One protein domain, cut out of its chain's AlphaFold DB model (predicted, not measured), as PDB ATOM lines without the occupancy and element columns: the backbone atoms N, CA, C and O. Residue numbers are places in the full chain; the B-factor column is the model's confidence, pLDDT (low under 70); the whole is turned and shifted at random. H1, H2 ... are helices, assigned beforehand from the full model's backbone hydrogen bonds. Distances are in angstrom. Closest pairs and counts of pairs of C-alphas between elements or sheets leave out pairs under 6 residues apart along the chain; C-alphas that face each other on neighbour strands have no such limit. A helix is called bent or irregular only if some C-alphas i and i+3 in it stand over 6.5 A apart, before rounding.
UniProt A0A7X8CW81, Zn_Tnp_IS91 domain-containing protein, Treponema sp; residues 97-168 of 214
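Overview. This is residues 97 to 168 of the 214 residues of the protein "Zn_Tnp_IS91 domain-containing protein" of Treponema sp (UniProt A0A7X8CW81). What is the shape of this model? One long helix, H2, makes most of the length of a rod, and the short helix H1 makes a corner with it at its first end. From the other end of H2 a long stretch, residues 136 to 168, folds back along the rod towards H1. What is it made of? The printed part has 72 residues with two named helices, H1 then H2, and no named strand; the class is all helix, though under half of the residues, 34 of 72, are in named elements. How compact is it? It is only just loose, close to extended, with a radius of gyration of the C-alphas of 16.6 A and spans of 52 by 24 by 15 A.

Arrangement. Where do the helices meet? H2, residues 111 to 135, and H1, residues 101 to 109, only just touch, with 3 pairs of C-alphas within 8 A, and only at the corner by their link. H2 touches H1 with residues 113 to 114 alone; the closest C-alphas, those of Leu 107 and Leu 114, are 5.1 A apart. How do they run? They run opposite ways at a steep tilt of 69.7 degrees, only just short of about perpendicular. What do the backbones show? In H2 every O i to N i+4 pair is within hydrogen-bond range; in H1, 3 of 5 are.

Along the chain. Where is the longest helix? H2 runs 36.1 A from C-alpha 111 at (228.056, 208.298, 272.497) to C-alpha 135 at (198.162, 191.672, 284.161). Where is the other? H1 runs 13.7 A from C-alpha 101 at (224.109, 199.706, 258.666), and is only just irregular: C-alphas 102 and 105 are 6.6 A apart.

Size, cuts and confidence. How large is it? The two C-alphas farthest apart, those of Gly 137 and Pro 158, are 52.4 A apart. Is there a cut or a long link? The printed part has no cut, and the link from H1 to H2, one residue, is tight. Where is confidence low? Residues 152 to 168 are under 70 in pLDDT; the mean of the printed part is 77.2.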
ATOM      1  N   LEU A  97     219.102 194.818 270.588       88.50
ATOM      2  CA  LEU A  97     218.785 195.963 269.741       88.50
ATOM      3  C   LEU A  97     219.898 196.126 268.703       88.50
ATOM      4  O   LEU A  97     221.044 196.402 269.054       88.50
ATOM      5  N   THR A  98     219.554 195.948 267.429       87.50
ATOM      6  CA  THR A  98     220.474 196.138 266.302       87.50
ATOM      7  C   THR A  98     219.989 197.282 265.428       87.50
ATOM      8  O   THR A  98     218.794 197.421 265.191       87.50
ATOM      9  N   PHE A  99     220.928 198.071 264.913       84.50
ATOM     10  CA  PHE A  99     220.634 199.198 264.035       84.50
ATOM     11  C   PHE A  99     220.969 198.877 262.568       84.50
ATOM     12  O   PHE A  99     221.927 198.123 262.309       84.50
ATOM     13  N   PRO A 100     220.230 199.462 261.604       83.56
ATOM     14  CA  PRO A 100     220.593 199.469 260.190       83.56
ATOM     15  C   PRO A 100     222.028 199.953 259.969       83.56
ATOM     16  O   PRO A 100     222.519 200.813 260.700       83.56
ATOM     17  N   PHE A 101     222.699 199.416 258.945       78.00
ATOM     18  CA  PHE A 101     224.109 199.706 258.666       78.00
ATOM     19  C   PHE A 101     224.456 201.209 258.617       78.00
ATOM     20  O   PHE A 101     225.431 201.577 259.276       78.00
ATOM     21  N   PRO A 102     223.660 202.093 257.971       78.19
ATOM     22  CA  PRO A 102     223.963 203.528 257.914       78.19
ATOM     23  C   PRO A 102     224.046 204.204 259.290       78.19
ATOM     24  O   PRO A 102     224.855 205.103 259.495       78.19
ATOM     25  N   LEU A 103     223.259 203.737 260.265       80.25
ATOM     26  CA  LEU A 103     223.222 204.312 261.612       80.25
ATOM     27  C   LEU A 103     224.346 203.795 262.514       80.25
ATOM     28  O   LEU A 103     224.679 204.428 263.515       80.25
ATOM     29  N   ARG A 104     224.958 202.651 262.185       79.56
ATOM     30  CA  ARG A 104     225.980 202.030 263.046       79.56
ATOM     31  C   ARG A 104     227.206 202.911 263.217       79.56
ATOM     32  O   ARG A 104     227.803 202.882 264.288       79.56
ATOM     33  N   PHE A 105     227.582 203.668 262.187       74.88
ATOM     34  CA  PHE A 105     228.712 204.578 262.304       74.88
ATOM     35  C   PHE A 105     228.392 205.759 263.222       74.88
ATOM     36  O   PHE A 105     229.143 205.990 264.165       74.88
ATOM     37  N   LEU A 106     227.261 206.436 262.993       79.19
ATOM     38  CA  LEU A 106     226.813 207.555 263.825       79.19
ATOM     39  C   LEU A 106     226.784 207.165 265.310       79.19
ATOM     40  O   LEU A 106     227.310 207.872 266.156       79.19
ATOM     41  N   LEU A 107     226.253 205.983 265.621       81.88
ATOM     42  CA  LEU A 107     226.182 205.460 266.990       81.88
ATOM     43  C   LEU A 107     227.539 204.981 267.543       81.88
ATOM     44  O   LEU A 107     227.711 204.817 268.756       81.88
ATOM     45  N   ALA A 108     228.514 204.699 266.675       77.12
ATOM     46  CA  ALA A 108     229.867 204.342 267.087       77.12
ATOM     47  C   ALA A 108     230.700 205.582 267.441       77.12
ATOM     48  O   ALA A 108     231.553 205.491 268.333       77.12
ATOM     49  N   THR A 109     230.456 206.714 266.779       73.75
ATOM     50  CA  THR A 109     231.159 207.981 267.018       73.75
ATOM     51  C   THR A 109     230.481 208.843 268.069       73.75
ATOM     52  O   THR A 109     231.170 209.361 268.947       73.75
ATOM     53  N   ASP A 110     229.154 208.938 268.043       81.88
ATOM     54  CA  ASP A 110     228.385 209.744 268.981       81.88
ATOM     55  C   ASP A 110     227.835 208.889 270.131       81.88
ATOM     56  O   ASP A 110     226.853 208.147 270.013       81.88
ATOM     57  N   SER A 111     228.495 208.989 271.287       83.81
ATOM     58  CA  SER A 111     228.056 208.298 272.497       83.81
ATOM     59  C   SER A 111     226.786 208.879 273.114       83.81
ATOM     60  O   SER A 111     226.124 208.151 273.848       83.81
ATOM     61  N   ALA A 112     226.463 210.153 272.864       89.50
ATOM     62  CA  ALA A 112     225.258 210.781 273.395       89.50
ATOM     63  C   ALA A 112     224.027 210.228 272.674       89.50
ATOM     64  O   ALA A 112     223.138 209.692 273.328       89.50
ATOM     65  N   ILE A 113     224.054 210.195 271.337       88.56
ATOM     66  CA  ILE A 113     222.971 209.598 270.539       88.56
ATOM     67  C   ILE A 113     222.790 208.120 270.902       88.56
ATOM     68  O   ILE A 113     221.669 207.651 271.100       88.56
ATOM     69  N   LEU A 114     223.885 207.365 271.039       88.19
ATOM     70  CA  LEU A 114     223.810 205.972 271.481       88.19
ATOM     71  C   LEU A 114     223.177 205.837 272.875       88.19
ATOM     72  O   LEU A 114     222.381 204.920 273.092       88.19
ATOM     73  N   ALA A 115     223.538 206.713 273.816       90.06
ATOM     74  CA  ALA A 115     222.970 206.705 275.156       90.06
ATOM     75  C   ALA A 115     221.470 207.014 275.118       90.06
ATOM     76  O   ALA A 115     220.702 206.275 275.728       90.06
ATOM     77  N   ASP A 116     221.045 208.018 274.353       93.06
ATOM     78  CA  ASP A 116     219.636 208.393 274.211       93.06
ATOM     79  C   ASP A 116     218.806 207.260 273.604       93.06
ATOM     80  O   ASP A 116     217.758 206.895 274.141       93.06
ATOM     81  N   MET A 117     219.310 206.623 272.542       91.56
ATOM     82  CA  MET A 117     218.664 205.458 271.927       91.56
ATOM     83  C   MET A 117     218.547 204.287 272.908       91.56
ATOM     84  O   MET A 117     217.498 203.646 273.005       91.56
ATOM     85  N   LEU A 118     219.609 204.014 273.672       91.81
ATOM     86  CA  LEU A 118     219.603 202.967 274.689       91.81
ATOM     87  C   LEU A 118     218.612 203.285 275.820       91.81
ATOM     88  O   LEU A 118     217.859 202.407 276.238       91.81
ATOM     89  N   GLN A 119     218.571 204.530 276.293       94.56
ATOM     90  CA  GLN A 119     217.632 204.977 277.320       94.56
ATOM     91  C   GLN A 119     216.183 204.863 276.843       94.56
ATOM     92  O   GLN A 119     215.337 204.347 277.576       94.56
ATOM     93  N   ALA A 120     215.894 205.280 275.609       95.62
ATOM     94  CA  ALA A 120     214.568 205.145 275.013       95.62
ATOM     95  C   ALA A 120     214.141 203.670 274.934       95.62
ATOM     96  O   ALA A 120     213.033 203.317 275.345       95.62
ATOM     97  N   PHE A 121     215.043 202.790 274.493       94.44
ATOM     98  CA  PHE A 121     214.796 201.351 274.445       94.44
ATOM     99  C   PHE A 121     214.495 200.760 275.830       94.44
ATOM    100  O   PHE A 121     213.488 200.069 275.998       94.44
ATOM    101  N   ILE A 122     215.317 201.063 276.842       94.50
ATOM    102  CA  ILE A 122     215.126 200.571 278.218       94.50
ATOM    103  C   ILE A 122     213.801 201.073 278.798       94.50
ATOM    104  O   ILE A 122     213.057 200.291 279.391       94.50
ATOM    105  N   ARG A 123     213.466 202.356 278.605       95.69
ATOM    106  CA  ARG A 123     212.202 202.942 279.079       95.69
ATOM    107  C   ARG A 123     210.994 202.226 278.484       95.69
ATOM    108  O   ARG A 123     210.091 201.848 279.234       95.69
ATOM    109  N   THR A 124     211.004 201.989 277.173       96.62
ATOM    110  CA  THR A 124     209.942 201.258 276.468       96.62
ATOM    111  C   THR A 124     209.838 199.817 276.960       96.62
ATOM    112  O   THR A 124     208.746 199.352 277.291       96.62
ATOM    113  N   LEU A 125     210.972 199.124 277.094       94.31
ATOM    114  CA  LEU A 125     211.010 197.752 277.596       94.31
ATOM    115  C   LEU A 125     210.458 197.658 279.024       94.31
ATOM    116  O   LEU A 125     209.662 196.772 279.327       94.31
ATOM    117  N   PHE A 126     210.841 198.580 279.905       93.75
ATOM    118  CA  PHE A 126     210.369 198.597 281.287       93.75
ATOM    119  C   PHE A 126     208.891 198.980 281.394       93.75
ATOM    120  O   PHE A 126     208.175 198.418 282.220       93.75
ATOM    121  N   ALA A 127     208.398 199.891 280.551       93.38
ATOM    122  CA  ALA A 127     206.970 200.193 280.475       93.38
ATOM    123  C   ALA A 127     206.164 198.948 280.074       93.38
ATOM    124  O   ALA A 127     205.180 198.606 280.735       93.38
ATOM    125  N   TRP A 128     206.636 198.222 279.060       92.81
ATOM    126  CA  TRP A 128     206.031 196.968 278.621       92.81
ATOM    127  C   TRP A 128     206.074 195.875 279.703       92.81
ATOM    128  O   TRP A 128     205.065 195.207 279.941       92.81
ATOM    129  N   GLN A 129     207.198 195.722 280.412       90.25
ATOM    130  CA  GLN A 129     207.319 194.760 281.515       90.25
ATOM    131  C   GLN A 129     206.366 195.090 282.667       90.25
ATOM    132  O   GLN A 129     205.679 194.193 283.148       90.25
ATOM    133  N   ARG A 130     206.259 196.363 283.074       90.75
ATOM    134  CA  ARG A 130     205.310 196.790 284.116       90.75
ATOM    135  C   ARG A 130     203.863 196.521 283.715       90.75
ATOM    136  O   ARG A 130     203.087 196.042 284.537       90.75
ATOM    137  N   LEU A 131     203.499 196.789 282.458       91.75
ATOM    138  CA  LEU A 131     202.157 196.496 281.949       91.75
ATOM    139  C   LEU A 131     201.843 194.997 282.036       91.75
ATOM    140  O   LEU A 131     200.764 194.621 282.494       91.75
ATOM    141  N   ARG A 132     202.788 194.136 281.642       90.00
ATOM    142  CA  ARG A 132     202.631 192.679 281.761       90.00
ATOM    143  C   ARG A 132     202.595 192.209 283.211       90.00
ATOM    144  O   ARG A 132     201.738 191.400 283.544       90.00
ATOM    145  N   GLY A 133     203.451 192.758 284.069       90.12
ATOM    146  CA  GLY A 133     203.459 192.469 285.502       90.12
ATOM    147  C   GLY A 133     202.099 192.737 286.145       90.12
ATOM    148  O   GLY A 133     201.572 191.869 286.831       90.12
ATOM    149  N   ARG A 134     201.467 193.875 285.830       89.06
ATOM    150  CA  ARG A 134     200.120 194.206 286.328       89.06
ATOM    151  C   ARG A 134     199.059 193.188 285.905       89.06
ATOM    152  O   ARG A 134     198.237 192.812 286.731       89.06
ATOM    153  N   ARG A 135     199.089 192.715 284.651       90.12
ATOM    154  CA  ARG A 135     198.162 191.672 284.161       90.12
ATOM    155  C   ARG A 135     198.360 190.328 284.863       90.12
ATOM    156  O   ARG A 135     197.412 189.566 284.975       90.12
ATOM    157  N   LEU A 136     199.571 190.064 285.348       89.69
ATOM    158  CA  LEU A 136     199.917 188.885 286.145       89.69
ATOM    159  C   LEU A 136     199.722 189.104 287.660       89.69
ATOM    160  O   LEU A 136     200.158 188.276 288.451       89.69
ATOM    161  N   GLY A 137     199.102 190.214 288.082       90.94
ATOM    162  CA  GLY A 137     198.824 190.506 289.495       90.94
ATOM    163  C   GLY A 137     199.982 191.137 290.281       90.94
ATOM    164  O   GLY A 137     199.876 191.314 291.492       90.94
ATOM    165  N   ILE A 138     201.075 191.529 289.625       87.50
ATOM    166  CA  ILE A 138     202.282 192.048 290.279       87.50
ATOM    167  C   ILE A 138     202.193 193.567 290.389       87.50
ATOM    168  O   ILE A 138     202.366 194.294 289.407       87.50
ATOM    169  N   ARG A 139     201.912 194.055 291.601       75.19
ATOM    170  CA  ARG A 139     201.622 195.476 291.858       75.19
ATOM    171  C   ARG A 139     202.868 196.343 292.078       75.19
ATOM    172  O   ARG A 139     202.854 197.506 291.685       75.19
ATOM    173  N   HIS A 140     203.951 195.775 292.616       81.25
ATOM    174  CA  HIS A 140     205.181 196.502 292.984       81.25
ATOM    175  C   HIS A 140     206.456 195.968 292.309       81.25
ATOM    176  O   HIS A 140     207.564 196.238 292.763       81.25
ATOM    177  N   GLY A 141     206.312 195.221 291.208       80.75
ATOM    178  CA  GLY A 141     207.449 194.635 290.497       80.75
ATOM    179  C   GLY A 141     208.391 195.700 289.935       80.75
ATOM    180  O   GLY A 141     207.947 196.636 289.260       80.75
ATOM    181  N   GLN A 142     209.689 195.545 290.190       82.56
ATOM    182  CA  GLN A 142     210.715 196.460 289.703       82.56
ATOM    183  C   GLN A 142     211.433 195.862 288.494       82.56
ATOM    184  O   GLN A 142     211.722 194.669 288.437       82.56
ATOM    185  N   CYS A 143     211.714 196.700 287.496       86.81
ATOM    186  CA  CYS A 143     212.458 196.277 286.316       86.81
ATOM    187  C   CYS A 143     213.952 196.532 286.520       86.81
ATOM    188  O   CYS A 143     214.346 197.608 286.966       86.81
ATOM    189  N   GLY A 144     214.774 195.565 286.120       88.44
ATOM    190  CA  GLY A 144     216.226 195.687 286.082       88.44
ATOM    191  C   GLY A 144     216.765 195.266 284.719       88.44
ATOM    192  O   GLY A 144     216.155 194.459 284.016       88.44
ATOM    193  N   CYS A 145     217.908 195.822 284.325       91.12
ATOM    194  CA  CYS A 145     218.634 195.359 283.148       91.12
ATOM    195  C   CYS A 145     220.138 195.568 283.319       91.12
ATOM    196  O   CYS A 145     220.578 196.481 284.014       91.12
ATOM    197  N   VAL A 146     220.911 194.719 282.647       91.75
ATOM    198  CA  VAL A 146     222.345 194.901 282.422       91.75
ATOM    199  C   VAL A 146     222.532 195.062 280.921       91.75
ATOM    200  O   VAL A 146     221.976 194.286 280.143       91.75
ATOM    201  N   THR A 147     223.272 196.086 280.507       91.50
ATOM    202  CA  THR A 147     223.419 196.444 279.095       91.50
ATOM    203  C   THR A 147     224.860 196.301 278.633       91.50
ATOM    204  O   THR A 147     225.803 196.721 279.301       91.50
ATOM    205  N   PHE A 148     225.023 195.722 277.444       89.12
ATOM    206  CA  PHE A 148     226.307 195.595 276.769       89.12
ATOM    207  C   PHE A 148     226.217 196.232 275.389       89.12
ATOM    208  O   PHE A 148     225.394 195.846 274.563       89.12
ATOM    209  N   VAL A 149     227.089 197.205 275.129       86.38
ATOM    210  CA  VAL A 149     227.227 197.818 273.806       86.38
ATOM    211  C   VAL A 149     228.297 197.059 273.037       86.38
ATOM    212  O   VAL A 149     229.485 197.141 273.363       86.38
ATOM    213  N   GLN A 150     227.888 196.354 271.985       81.44
ATOM    214  CA  GLN A 150     228.808 195.630 271.119       81.44
ATOM    215  C   GLN A 150     229.009 196.365 269.794       81.44
ATOM    216  O   GLN A 150     228.101 196.488 268.977       81.44
ATOM    217  N   ARG A 151     230.229 196.861 269.576       73.56
ATOM    218  CA  ARG A 151     230.620 197.572 268.352       73.56
ATOM    219  C   ARG A 151     231.362 196.615 267.422       73.56
ATOM    220  O   ARG A 151     232.588 196.581 267.415       73.56
ATOM    221  N   PHE A 152     230.626 195.802 266.672       56.81
ATOM    222  CA  PHE A 152     231.222 194.940 265.651       56.81
ATOM    223  C   PHE A 152     231.651 195.756 264.433       56.81
ATOM    224  O   PHE A 152     230.826 196.454 263.850       56.81
ATOM    225  N   GLY A 153     232.923 195.650 264.044       53.81
ATOM    226  CA  GLY A 153     233.438 196.052 262.727       53.81
ATOM    227  C   GLY A 153     233.389 197.543 262.368       53.81
ATOM    228  O   GLY A 153     234.128 197.954 261.488       53.81
ATOM    229  N   GLY A 154     232.592 198.379 263.038       52.62
ATOM    230  CA  GLY A 154     232.343 199.764 262.613       52.62
ATOM    231  C   GLY A 154     233.552 200.695 262.716       52.62
ATOM    232  O   GLY A 154     233.658 201.640 261.949       52.62
ATOM    233  N   ILE A 155     234.483 200.411 263.629       50.03
ATOM    234  CA  ILE A 155     235.690 201.228 263.842       50.03
ATOM    235  C   ILE A 155     236.832 200.801 262.902       50.03
ATOM    236  O   ILE A 155     237.693 201.602 262.554       50.03
ATOM    237  N   ALA A 156     236.826 199.538 262.477       49.22
ATOM    238  CA  ALA A 156     237.822 198.949 261.586       49.22
ATOM    239  C   ALA A 156     237.269 198.736 260.166       49.22
ATOM    240  O   ALA A 156     237.837 197.968 259.400       49.22
ATOM    241  N   ASN A 157     236.154 199.385 259.811       54.16
ATOM    242  CA  ASN A 157     235.633 199.355 258.454       54.16
ATOM    243  C   ASN A 157     236.114 200.610 257.707       54.16
ATOM    244  O   ASN A 157     235.667 201.708 258.041       54.16
ATOM    245  N   PRO A 158     236.983 200.473 256.691       47.91
ATOM    246  CA  PRO A 158     237.541 201.614 255.968       47.91
ATOM    247  C   PRO A 158     236.508 202.353 255.104       47.91
ATOM    248  O   PRO A 158     236.769 203.473 254.692       47.91
ATOM    249  N   LYS A 159     235.322 201.774 254.859       48.47
ATOM    250  CA  LYS A 159     234.251 202.394 254.054       48.47
ATOM    251  C   LYS A 159     233.365 203.385 254.821       48.47
ATOM    252  O   LYS A 159     232.280 203.705 254.344       48.47
ATOM    253  N   SER A 160     233.738 203.802 256.031       48.38
ATOM    254  CA  SER A 160     232.906 204.764 256.751       48.38
ATOM    255  C   SER A 160     233.123 206.187 256.213       48.38
ATOM    256  O   SER A 160     234.252 206.668 256.290       48.38
ATOM    257  N   PRO A 161     232.085 206.887 255.717       47.91
ATOM    258  CA  PRO A 161     232.222 208.175 255.024       47.91
ATOM    259  C   PRO A 161     232.437 209.389 255.948       47.91
ATOM    260  O   PRO A 161     232.310 210.527 255.508       47.91
ATOM    261  N   PHE A 162     232.735 209.192 257.230       40.19
ATOM    262  CA  PHE A 162     232.710 210.265 258.225       40.19
ATOM    263  C   PHE A 162     234.027 210.343 259.029       40.19
ATOM    264  O   PHE A 162     234.507 209.315 259.520       40.19
ATOM    265  N   PRO A 163     234.606 211.544 259.214       42.31
ATOM    266  CA  PRO A 163     235.866 211.732 259.931       42.31
ATOM    267  C   PRO A 163     235.724 211.503 261.449       42.31
ATOM    268  O   PRO A 163     234.748 211.898 262.083       42.31
ATOM    269  N   PHE A 164     236.725 210.842 262.041       41.38
ATOM    270  CA  PHE A 164     236.822 210.530 263.474       41.38
ATOM    271  C   PHE A 164     237.075 211.793 264.326       41.38
ATOM    272  O   PHE A 164     238.101 212.445 264.150       41.38
ATOM    273  N   GLY A 165     236.226 212.069 265.324       35.56
ATOM    274  CA  GLY A 165     236.462 213.075 266.375       35.56
ATOM    275  C   GLY A 165     236.086 212.539 267.771       35.56
ATOM    276  O   GLY A 165     235.061 211.865 267.885       35.56
ATOM    277  N   PRO A 166     236.887 212.753 268.838       35.53
ATOM    278  CA  PRO A 166     236.608 212.192 270.159       35.53
ATOM    279  C   PRO A 166     235.849 213.187 271.054       35.53
ATOM    280  O   PRO A 166     236.314 214.298 271.280       35.53
ATOM    281  N   SER A 167     234.740 212.761 271.665       30.41
ATOM    282  CA  SER A 167     234.115 213.468 272.794       30.41
ATOM    283  C   SER A 167     233.938 212.500 273.963       30.41
ATOM    284  O   SER A 167     233.388 211.410 273.803       30.41
ATOM    285  N   ARG A 168     234.469 212.855 275.141       31.19
ATOM    286  CA  ARG A 168     234.319 212.100 276.396       31.19
ATOM    287  C   ARG A 168     233.590 212.973 277.418       31.19
ATOM    288  O   ARG A 168     234.045 214.074 277.700       31.19
TER     289      ARG A 168